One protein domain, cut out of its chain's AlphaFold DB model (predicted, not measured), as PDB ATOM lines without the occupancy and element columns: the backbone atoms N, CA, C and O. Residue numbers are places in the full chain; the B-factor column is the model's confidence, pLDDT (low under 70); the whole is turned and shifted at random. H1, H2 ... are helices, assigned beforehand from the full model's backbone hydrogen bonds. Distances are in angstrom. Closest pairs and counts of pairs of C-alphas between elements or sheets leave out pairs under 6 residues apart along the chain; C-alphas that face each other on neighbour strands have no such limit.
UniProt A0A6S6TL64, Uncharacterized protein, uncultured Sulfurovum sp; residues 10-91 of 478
ATOM      1  N   LYS A  10      85.759  75.543 131.112       35.50
ATOM      2  CA  LYS A  10      86.940  75.964 130.335       35.50
ATOM      3  C   LYS A  10      87.476  77.347 130.715       35.50
ATOM      4  O   LYS A  10      88.680  77.549 130.622       35.50
ATOM      5  N   PHE A  11      86.626  78.261 131.189       37.81
ATOM      6  CA  PHE A  11      87.070  79.575 131.680       37.81
ATOM      7  C   PHE A  11      87.513  79.565 133.152       37.81
ATOM      8  O   PHE A  11      88.285  80.429 133.554       37.81
ATOM      9  N   ILE A  12      87.072  78.580 133.944       39.91
ATOM     10  CA  ILE A  12      87.393  78.482 135.381       39.91
ATOM     11  C   ILE A  12      88.735  77.758 135.636       39.91
ATOM     12  O   ILE A  12      89.324  77.924 136.698       39.91
ATOM     13  N   PHE A  13      89.266  77.001 134.665       33.12
ATOM     14  CA  PHE A  13      90.512  76.221 134.801       33.12
ATOM     15  C   PHE A  13      91.739  76.811 134.082       33.12
ATOM     16  O   PHE A  13      92.705  76.094 133.822       33.12
ATOM     17  N   VAL A  14      91.756  78.116 133.794       33.72
ATOM     18  CA  VAL A  14      93.053  78.800 133.695       33.72
ATOM     19  C   VAL A  14      93.538  78.943 135.127       33.72
ATOM     20  O   VAL A  14      92.847  79.550 135.937       33.72
ATOM     21  N   ASP A  15      94.657  78.296 135.433       35.19
ATOM     22  CA  ASP A  15      95.290  78.147 136.744       35.19
ATOM     23  C   ASP A  15      95.317  79.479 137.534       35.19
ATOM     24  O   ASP A  15      96.274  80.246 137.486       35.19
ATOM     25  N   TYR A  16      94.225  79.790 138.246       38.84
ATOM     26  CA  TYR A  16      93.933  81.123 138.804       38.84
ATOM     27  C   TYR A  16      94.776  81.454 140.049       38.84
ATOM     28  O   TYR A  16      94.648  82.523 140.646       38.84
ATOM     29  N   LYS A  17      95.658  80.527 140.445       34.91
ATOM     30  CA  LYS A  17      96.734  80.764 141.415       34.91
ATOM     31  C   LYS A  17      97.987  81.359 140.776       34.91
ATOM     32  O   LYS A  17      98.824  81.899 141.498       34.91
ATOM     33  N   ALA A  18      98.128  81.290 139.458       32.03
ATOM     34  CA  ALA A  18      99.233  81.897 138.749       32.03
ATOM     35  C   ALA A  18      98.786  83.259 138.226       32.03
ATOM     36  O   ALA A  18      97.938  83.372 137.346       32.03
ATOM     37  N   SER A  19      99.399  84.299 138.781       39.09
ATOM     38  CA  SER A  19      99.231  85.699 138.415       39.09
ATOM     39  C   SER A  19      97.851  86.282 138.750       39.09
ATOM     40  O   SER A  19      96.966  86.456 137.919       39.09
ATOM     41  N   PHE A  20      97.786  86.750 139.994       42.66
ATOM     42  CA  PHE A  20      96.967  87.850 140.492       42.66
ATOM     43  C   PHE A  20      97.836  89.147 140.523       42.66
ATOM     44  O   PHE A  20      97.899  89.792 141.567       42.66
ATOM     45  N   PRO A  21      98.601  89.553 139.471       39.84
ATOM     46  CA  PRO A  21      99.572  90.649 139.579       39.84
ATOM     47  C   PRO A  21      98.882  92.009 139.420       39.84
ATOM     48  O   PRO A  21      99.459  93.035 139.744       39.84
ATOM     49  N   LEU A  22      97.614  92.003 138.987       45.09
ATOM     50  CA  LEU A  22      96.713  93.148 138.966       45.09
ATOM     51  C   LEU A  22      96.294  93.576 140.381       45.09
ATOM     52  O   LEU A  22      95.608  94.577 140.508       45.09
ATOM     53  N   LEU A  23      96.679  92.868 141.453       49.03
ATOM     54  CA  LEU A  23      96.415  93.350 142.810       49.03
ATOM     55  C   LEU A  23      97.436  94.358 143.316       49.03
ATOM     56  O   LEU A  23      97.029  95.150 144.133       49.03
ATOM     57  N   GLU A  24      98.707  94.418 142.907       53.28
ATOM     58  CA  GLU A  24      99.623  95.342 143.617       53.28
ATOM     59  C   GLU A  24      99.277  96.825 143.402       53.28
ATOM     60  O   GLU A  24      99.315  97.623 144.345       53.28
ATOM     61  N   GLU A  25      98.887  97.200 142.183       53.59
ATOM     62  CA  GLU A  25      98.437  98.563 141.879       53.59
ATOM     63  C   GLU A  25      97.066  98.865 142.502       53.59
ATOM     64  O   GLU A  25      96.847  99.953 143.044       53.59
ATOM     65  N   TYR A  26      96.159  97.886 142.509       60.06
ATOM     66  CA  TYR A  26      94.812  98.036 143.058       60.06
ATOM     67  C   TYR A  26      94.752  97.859 144.585       60.06
ATOM     68  O   TYR A  26      93.896  98.466 145.212       60.06
ATOM     69  N   ASP A  27      95.681  97.135 145.206       60.78
ATOM     70  CA  ASP A  27      95.858  96.996 146.659       60.78
ATOM     71  C   ASP A  27      96.343  98.327 147.237       60.78
ATOM     72  O   ASP A  27      95.886  98.752 148.299       60.78
ATOM     73  N   LYS A  28      97.220  99.038 146.511       65.62
ATOM     74  CA  LYS A  28      97.612 100.414 146.856       65.62
ATOM     75  C   LYS A  28      96.453 101.397 146.675       65.62
ATOM     76  O   LYS A  28      96.263 102.268 147.523       65.62
ATOM     77  N   LYS A  29      95.683 101.273 145.588       70.06
ATOM     78  CA  LYS A  29      94.576 102.191 145.250       70.06
ATOM     79  C   LYS A  29      93.313 101.948 146.094       70.06
ATOM     80  O   LYS A  29      92.616 102.899 146.440       70.06
ATOM     81  N   TYR A  30      93.041 100.699 146.468       77.44
ATOM     82  CA  TYR A  30      91.832 100.236 147.160       77.44
ATOM     83  C   TYR A  30      92.171  99.276 148.315       77.44
ATOM     84  O   TYR A  30      91.757  98.116 148.319       77.44
ATOM     85  N   PRO A  31      92.859  99.755 149.364       73.56
ATOM     86  CA  PRO A  31      93.407  98.905 150.427       73.56
ATOM     87  C   PRO A  31      92.352  98.126 151.232       73.56
ATOM     88  O   PRO A  31      92.685  97.168 151.922       73.56
ATOM     89  N   LYS A  32      91.072  98.520 151.165       80.06
ATOM     90  CA  LYS A  32      89.958  97.830 151.839       80.06
ATOM     91  C   LYS A  32      89.332  96.717 150.997       80.06
ATOM     92  O   LYS A  32      88.731  95.811 151.561       80.06
ATOM     93  N   LEU A  33      89.496  96.762 149.674       79.56
ATOM     94  CA  LEU A  33      88.842  95.836 148.751       79.56
ATOM     95  C   LEU A  33      89.336  94.400 148.945       79.56
ATOM     96  O   LEU A  33      88.547  93.466 148.908       79.56
ATOM     97  N   LYS A  34      90.632  94.223 149.215       74.06
ATOM     98  CA  LYS A  34      91.221  92.909 149.480       74.06
ATOM     99  C   LYS A  34      90.560  92.208 150.669       74.06
ATOM    100  O   LYS A  34      90.096  91.083 150.535       74.06
ATOM    101  N   ALA A  35      90.439  92.911 151.795       76.44
ATOM    102  CA  ALA A  35      89.770  92.394 152.985       76.44
ATOM    103  C   ALA A  35      88.267  92.148 152.752       76.44
ATOM    104  O   ALA A  35      87.707  91.218 153.317       76.44
ATOM    105  N   GLU A  36      87.606  92.954 151.913       78.56
ATOM    106  CA  GLU A  36      86.209  92.722 151.512       78.56
ATOM    107  C   GLU A  36      86.058  91.444 150.672       78.56
ATOM    108  O   GLU A  36      85.091  90.709 150.858       78.56
ATOM    109  N   LEU A  37      87.016  91.162 149.783       72.81
ATOM    110  CA  LEU A  37      87.010  89.989 148.906       72.81
ATOM    111  C   LEU A  37      87.335  88.689 149.635       72.81
ATOM    112  O   LEU A  37      86.753  87.662 149.312       72.81
ATOM    113  N   GLU A  38      88.213  88.732 150.637       71.81
ATOM    114  CA  GLU A  38      88.553  87.570 151.473       71.81
ATOM    115  C   GLU A  38      87.347  87.017 152.252       71.81
ATOM    116  O   GLU A  38      87.349  85.858 152.661       71.81
ATOM    117  N   VAL A  39      86.302  87.829 152.443       74.75
ATOM    118  CA  VAL A  39      85.056  87.439 153.123       74.75
ATOM    119  C   VAL A  39      84.043  86.812 152.150       74.75
ATOM    120  O   VAL A  39      83.041  86.242 152.585       74.75
ATOM    121  N   ILE A  40      84.285  86.888 150.836       78.81
ATOM    122  CA  ILE A  40      83.421  86.301 149.810       78.81
ATOM    123  C   ILE A  40      83.954  84.911 149.452       78.81
ATOM    124  O   ILE A  40      84.922  84.774 148.706       78.81
ATOM    125  N   ASP A  41      83.295  83.870 149.958       71.44
ATOM    126  CA  ASP A  41      83.616  82.471 149.644       71.44
ATOM    127  C   ASP A  41      83.041  82.061 148.273       71.44
ATOM    128  O   ASP A  41      82.112  81.260 148.164       71.44
ATOM    129  N   ASP A  42      83.543  82.696 147.208       75.81
ATOM    130  CA  ASP A  42      83.176  82.412 145.820       75.81
ATOM    131  C   ASP A  42      84.349  82.675 144.865       75.81
ATOM    132  O   ASP A  42      84.840  83.797 144.730       75.81
ATOM    133  N   LEU A  43      84.756  81.637 144.131       70.69
ATOM    134  CA  LEU A  43      85.814  81.709 143.117       70.69
ATOM    135  C   LEU A  43      85.477  82.675 141.965       70.69
ATOM    136  O   LEU A  43      86.380  83.134 141.266       70.69
ATOM    137  N   GLN A  44      84.199  83.007 141.756       73.81
ATOM    138  CA  GLN A  44      83.769  83.994 140.761       73.81
ATOM    139  C   GLN A  44      83.992  85.441 141.221       73.81
ATOM    140  O   GLN A  44      84.077  86.333 140.375       73.81
ATOM    141  N   ALA A  45      84.141  85.696 142.527       80.00
ATOM    142  CA  ALA A  45      84.240  87.050 143.072       80.00
ATOM    143  C   ALA A  45      85.447  87.821 142.513       80.00
ATOM    144  O   ALA A  45      85.320  88.979 142.115       80.00
ATOM    145  N   SER A  46      86.606  87.168 142.399       72.69
ATOM    146  CA  SER A  46      87.818  87.774 141.833       72.69
ATOM    147  C   SER A  46      87.689  88.077 140.340       72.69
ATOM    148  O   SER A  46      88.193  89.097 139.869       72.69
ATOM    149  N   VAL A  47      87.000  87.211 139.588       74.94
ATOM    150  CA  VAL A  47      86.715  87.428 138.161       74.94
ATOM    151  C   VAL A  47      85.816  88.650 138.002       74.94
ATOM    152  O   VAL A  47      86.124  89.547 137.223       74.94
ATOM    153  N   MET A  48      84.739  88.717 138.783       82.12
ATOM    154  CA  MET A  48      83.789  89.823 138.739       82.12
ATOM    155  C   MET A  48      84.424  91.152 139.125       82.12
ATOM    156  O   MET A  48      84.217  92.135 138.426       82.12
ATOM    157  N   VAL A  49      85.237  91.192 140.184       81.88
ATOM    158  CA  VAL A  49      85.942  92.422 140.568       81.88
ATOM    159  C   VAL A  49      86.847  92.915 139.455       81.88
ATOM    160  O   VAL A  49      86.834  94.107 139.159       81.88
ATOM    161  N   ARG A  50      87.598  92.020 138.805       77.00
ATOM    162  CA  ARG A  50      88.416  92.402 137.652       77.00
ATOM    163  C   ARG A  50      87.547  93.004 136.552       77.00
ATOM    164  O   ARG A  50      87.835  94.112 136.116       77.00
ATOM    165  N   LEU A  51      86.491  92.298 136.138       75.19
ATOM    166  CA  LEU A  51      85.592  92.760 135.079       75.19
ATOM    167  C   LEU A  51      84.995  94.130 135.421       75.19
ATOM    168  O   LEU A  51      85.089  95.046 134.609       75.19
ATOM    169  N   PHE A  52      84.494  94.307 136.645       86.06
ATOM    170  CA  PHE A  52      83.905  95.557 137.125       86.06
ATOM    171  C   PHE A  52      84.907  96.707 137.222       86.06
ATOM    172  O   PHE A  52      84.551  97.833 136.894       86.06
ATOM    173  N   LEU A  53      86.150  96.461 137.639       75.12
ATOM    174  CA  LEU A  53      87.193  97.496 137.671       75.12
ATOM    175  C   LEU A  53      87.633  97.934 136.271       75.12
ATOM    176  O   LEU A  53      88.135  99.043 136.115       75.12
ATOM    177  N   THR A  54      87.438  97.074 135.271       68.19
ATOM    178  CA  THR A  54      87.703  97.360 133.854       68.19
ATOM    179  C   THR A  54      86.441  97.710 133.058       68.19
ATOM    180  O   THR A  54      86.507  97.773 131.836       68.19
ATOM    181  N   SER A  55      85.293  97.885 133.726       74.19
ATOM    182  CA  SER A  55      83.981  98.151 133.106       74.19
ATOM    183  C   SER A  55      83.596  97.177 131.980       74.19
ATOM    184  O   SER A  55      82.947  97.550 131.007       74.19
ATOM    185  N   GLN A  56      83.997  95.911 132.102       65.62
ATOM    186  CA  GLN A  56      83.658  94.851 131.155       65.62
ATOM    187  C   GLN A  56      82.335  94.181 131.538       65.62
ATOM    188  O   GLN A  56      82.029  94.000 132.721       65.62
ATOM    189  N   THR A  57      81.561  93.773 130.532       72.94
ATOM    190  CA  THR A  57      80.298  93.054 130.729       72.94
ATOM    191  C   THR A  57      80.542  91.658 131.298       72.94
ATOM    192  O   THR A  57      81.511  90.979 130.950       72.94
ATOM    193  N   VAL A  58      79.657  91.206 132.192       78.25
ATOM    194  CA  VAL A  58      79.765  89.872 132.795       78.25
ATOM    195  C   VAL A  58      79.013  88.862 131.924       78.25
ATOM    196  O   VAL A  58      77.787  88.950 131.824       78.25
ATOM    197  N   PRO A  59      79.702  87.886 131.300       76.00
ATOM    198  CA  PRO A  59      79.104  87.013 130.288       76.00
ATOM    199  C   PRO A  59      78.350  85.811 130.882       76.00
ATOM    200  O   PRO A  59      77.981  84.886 130.162       76.00
ATOM    201  N   PHE A  60      78.170  85.772 132.200       78.44
ATOM    202  CA  PHE A  60      77.506  84.688 132.916       78.44
ATOM    203  C   PHE A  60      76.641  85.251 134.040       78.44
ATOM    204  O   PHE A  60      76.945  86.308 134.583       78.44
ATOM    205  N   LYS A  61      75.600  84.507 134.433       85.12
ATOM    206  CA  LYS A  61      74.802  84.818 135.625       85.12
ATOM    207  C   LYS A  61      75.647  84.545 136.881       85.12
ATOM    208  O   LYS A  61      75.912  83.372 137.156       85.12
ATOM    209  N   PRO A  62      76.096  85.570 137.626       87.06
ATOM    210  CA  PRO A  62      76.994  85.374 138.762       87.06
ATOM    211  C   PRO A  62      76.229  84.925 139.994       87.06
ATOM    212  O   PRO A  62      75.027  85.153 140.060       87.06
ATOM    213  N   ASN A  63      76.897  84.353 140.995       88.94
ATOM    214  CA  ASN A  63      76.240  84.027 142.260       88.94
ATOM    215  C   ASN A  63      75.631  85.282 142.918       88.94
ATOM    216  O   ASN A  63      76.283  86.315 143.084       88.94
ATOM    217  N   GLU A  64      74.370  85.170 143.317       89.62
ATOM    218  CA  GLU A  64      73.596  86.233 143.948       89.62
ATOM    219  C   GLU A  64      74.260  86.757 145.231       89.62
ATOM    220  O   GLU A  64      74.388  87.969 145.412       89.62
ATOM    221  N   THR A  65      74.752  85.867 146.100       90.00
ATOM    222  CA  THR A  65      75.406  86.266 147.358       90.00
ATOM    223  C   THR A  65      76.673  87.077 147.105       90.00
ATOM    224  O   THR A  65      76.982  88.009 147.851       90.00
ATOM    225  N   THR A  66      77.377  86.757 146.019       89.56
ATOM    226  CA  THR A  66      78.582  87.456 145.567       89.56
ATOM    227  C   THR A  66      78.235  88.838 145.028       89.56
ATOM    228  O   THR A  66      78.837  89.819 145.458       89.56
ATOM    229  N   LEU A  67      77.208  88.963 144.182       90.56
ATOM    230  CA  LEU A  67      76.714  90.270 143.723       90.56
ATOM    231  C   LEU A  67      76.268  91.164 144.888       90.56
ATOM    232  O   LEU A  67      76.674  92.323 144.964       90.56
ATOM    233  N   LEU A  68      75.503  90.625 145.843       92.12
ATOM    234  CA  LEU A  68      75.069  91.360 147.037       92.12
ATOM    235  C   LEU A  68      76.243  91.778 147.940       92.12
ATOM    236  O   LEU A  68      76.183  92.804 148.624       92.12
ATOM    237  N   ALA A  69      77.325  90.997 147.979       90.19
ATOM    238  CA  ALA A  69      78.561  91.392 148.649       90.19
ATOM    239  C   ALA A  69      79.283  92.525 147.908       90.19
ATOM    240  O   ALA A  69      79.672  93.506 148.537       90.19
ATOM    241  N   LEU A  70      79.377  92.456 146.581       91.31
ATOM    242  CA  LEU A  70      80.031  93.483 145.766       91.31
ATOM    243  C   LEU A  70      79.266  94.815 145.751       91.31
ATOM    244  O   LEU A  70      79.895  95.871 145.777       91.31
ATOM    245  N   LEU A  71      77.934  94.795 145.861       93.00
ATOM    246  CA  LEU A  71      77.120  95.999 146.090       93.00
ATOM    247  C   LEU A  71      77.498  96.751 147.374       93.00
ATOM    248  O   LEU A  71      77.199  97.937 147.501       93.00
ATOM    249  N   ARG A  72      78.155  96.098 148.339       90.62
ATOM    250  CA  ARG A  72      78.644  96.712 149.585       90.62
ATOM    251  C   ARG A  72      80.101  97.154 149.517       90.62
ATOM    252  O   ARG A  72      80.596  97.679 150.513       90.62
ATOM    253  N   SER A  73      80.768  96.970 148.379       89.75
ATOM    254  CA  SER A  73      82.185  97.290 148.252       89.75
ATOM    255  C   SER A  73      82.475  98.753 148.585       89.75
ATOM    256  O   SER A  73      81.690  99.658 148.276       89.75
ATOM    257  N   SER A  74      83.635  99.016 149.182       85.88
ATOM    258  CA  SER A  74      84.127 100.382 149.377       85.88
ATOM    259  C   SER A  74      84.374 101.122 148.057       85.88
ATOM    260  O   SER A  74      84.296 102.353 148.030       85.88
ATOM    261  N   VAL A  75      84.583 100.406 146.950       87.06
ATOM    262  CA  VAL A  75      84.865 100.987 145.632       87.06
ATOM    263  C   VAL A  75      83.567 101.305 144.889       87.06
ATOM    264  O   VAL A  75      82.768 100.416 144.613       87.06
ATOM    265  N   ALA A  76      83.359 102.579 144.538       86.81
ATOM    266  CA  ALA A  76      82.134 103.040 143.876       86.81
ATOM    267  C   ALA A  76      81.882 102.355 142.527       86.81
ATOM    268  O   ALA A  76      80.803 101.817 142.319       86.81
ATOM    269  N   LEU A  77      82.909 102.274 141.678       83.94
ATOM    270  CA  LEU A  77      82.817 101.628 140.367       83.94
ATOM    271  C   LEU A  77      82.375 100.156 140.461       83.94
ATOM    272  O   LEU A  77      81.565  99.696 139.664       83.94
ATOM    273  N   ILE A  78      82.861  99.424 141.472       88.19
ATOM    274  CA  ILE A  78      82.451  98.032 141.714       88.19
ATOM    275  C   ILE A  78      80.976  97.964 142.110       88.19
ATOM    276  O   ILE A  78      80.269  97.094 141.612       88.19
ATOM    277  N   ARG A  79      80.494  98.871 142.974       92.44
ATOM    278  CA  ARG A  79      79.078  98.896 143.373       92.44
ATOM    279  C   ARG A  79      78.163  99.190 142.190       92.44
ATOM    280  O   ARG A  79      77.178  98.481 142.016       92.44
ATOM    281  N   GLN A  80      78.521 100.173 141.372       90.94
ATOM    282  CA  GLN A  80      77.746 100.565 140.202       90.94
ATOM    283  C   GLN A  80      77.653  99.417 139.186       90.94
ATOM    284  O   GLN A  80      76.562  99.009 138.794       90.94
ATOM    285  N   ASN A  81      78.790  98.814 138.821       89.56
ATOM    286  CA  ASN A  81      78.813  97.696 137.874       89.56
ATOM    287  C   ASN A  81      78.164  96.423 138.444       89.56
ATOM    288  O   ASN A  81      77.519  95.673 137.708       89.56
ATOM    289  N   ALA A  82      78.251  96.201 139.760       93.19
ATOM    290  CA  ALA A  82      77.500  95.142 140.427       93.19
ATOM    291  C   ALA A  82      75.984  95.384 140.368       93.19
ATOM    292  O   ALA A  82      75.238  94.423 140.201       93.19
ATOM    293  N   LEU A  83      75.524  96.635 140.462       93.88
ATOM    294  CA  LEU A  83      74.107  96.990 140.358       93.88
ATOM    295  C   LEU A  83      73.564  96.780 138.939       93.88
ATOM    296  O   LEU A  83      72.516  96.161 138.797       93.88
ATOM    297  N   TYR A  84      74.304  97.186 137.903       92.00
ATOM    298  CA  TYR A  84      73.941  96.892 136.508       92.00
ATOM    299  C   TYR A  84      73.872  95.387 136.230       92.00
ATOM    300  O   TYR A  84      72.934  94.891 135.604       92.00
ATOM    301  N   CYS A  85      74.852  94.634 136.735       91.69
ATOM    302  CA  CYS A  85      74.867  93.183 136.595       91.69
ATOM    303  C   CYS A  85      73.709  92.525 137.365       91.69
ATOM    304  O   CYS A  85      73.094  91.578 136.877       91.69
ATOM    305  N   PHE A  86      73.377  93.039 138.551       94.19
ATOM    306  CA  PHE A  86      72.223  92.590 139.319       94.19
ATOM    307  C   PHE A  86      70.913  92.829 138.562       94.19
ATOM    308  O   PHE A  86      70.107  91.909 138.449       94.19
ATOM    309  N   ASP A  87      70.731  94.026 138.006       92.81
ATOM    310  CA  ASP A  87      69.549  94.382 137.224       92.81
ATOM    311  C   ASP A  87      69.348  93.427 136.038       92.81
ATOM    312  O   ASP A  87      68.303  92.798 135.913       92.81
ATOM    313  N   SER A  88      70.420  93.170 135.283       89.81
ATOM    314  CA  SER A  88      70.390  92.307 134.094       89.81
ATOM    315  C   SER A  88      70.014  90.842 134.370       89.81
ATOM    316  O   SER A  88      69.479  90.165 133.495       89.81
ATOM    317  N   TYR A  89      70.352  90.302 135.549       89.31
ATOM    318  CA  TYR A  89      70.245  88.857 135.819       89.31
ATOM    319  C   TYR A  89      69.257  88.471 136.931       89.31
ATOM    320  O   TYR A  89      68.900  87.285 137.032       89.31
ATOM    321  N   TYR A  90      68.866  89.419 137.789       89.81
ATOM    322  CA  TYR A  90      68.107  89.167 139.019       89.81
ATOM    323  C   TYR A  90      66.920  90.109 139.244       89.81
ATOM    324  O   TYR A  90      66.024  89.736 140.007       89.81
ATOM    325  N   ALA A  91      66.895  91.294 138.629       89.69
ATOM    326  CA  ALA A  91      65.780  92.213 138.804       89.69
ATOM    327  C   ALA A  91      64.575  91.820 137.941       89.69
ATOM    328  O   ALA A  91      64.698  91.285 136.843       89.69
TER     329      ALA A  91
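AT A GLANCE: This is residues 10 to 91 of the 478 residues of an uncharacterized protein of uncultured Sulfurovum sp (UniProt A0A6S6TL64). A helical hairpin of H4 and H5 packs on H3, the helix nearest the middle, while the short helix H2 runs beside H3, close to it but loosely placed. H1 lies at the far end from H5, and residues 10 to 22, a stretch with no named element, lead into H1 from one side of the helices, their C-alphas 13 to 19 A from the mean of all C-alphas. The printed part has 82 residues with five named helices, H1 to H5 in chain order, and no named strand; its class is all helix. It is compact, with a radius of gyration of the C-alphas of 12.2 A and spans of 34 by 31 by 22 A.

HOW THE PARTS SIT: H1, residues 23 to 29, and H2, residues 33 to 38, are close but not clearly touching, the closest C-alphas being those of Asp 27 and Lys 34 at 6.8 A. H3, residues 44 to 53, is likewise close to H2 but not clearly touching, at a shallow tilt of 11 degrees, opposite ways; C-alphas 37 and 45, the closest, are 7.1 A apart. H4, residues 64 to 70, only just touches H3, with 3 pairs of C-alphas within 8 A, the closest those of Ala 45 and Thr 66 at 6.2 A. H5, residues 76 to 90, forms a hairpin with H4 at a shallow tilt of 16 degrees, opposite ways; C-alphas 67 and 82, the closest, are 5.9 A apart. H5 touches H3 with residues 77 to 82 alone, at a steep tilt of 60 degrees, the closest C-alphas being those of Phe 52 and Ile 78 at 5.4 A. H1 is apart from H3, H4 and H5. In H1, H2, H3, H4 and H5 every O i to N i+4 pair is within hydrogen-bond range.

IN THESE COORDINATES: H1 begins at C-alpha 23 (96.415, 93.350, 142.810). H3 is 14.3 A long and H5 20.3 A from first to last C-alpha; H1, H2 and H4 measure 9.4 A, 8.7 A and 9.9 A. H5 ends at C-alpha 90 (68.107, 89.167, 139.019).

THE WHOLE: The C-alphas of Ala 18 and Ala 91, the two farthest apart, are 35.0 A apart. The printed part has no cut, and no link between its helices is long. Mean pLDDT of the printed part is 73.6, with residues 10 to 28, 54 and 56 under 70.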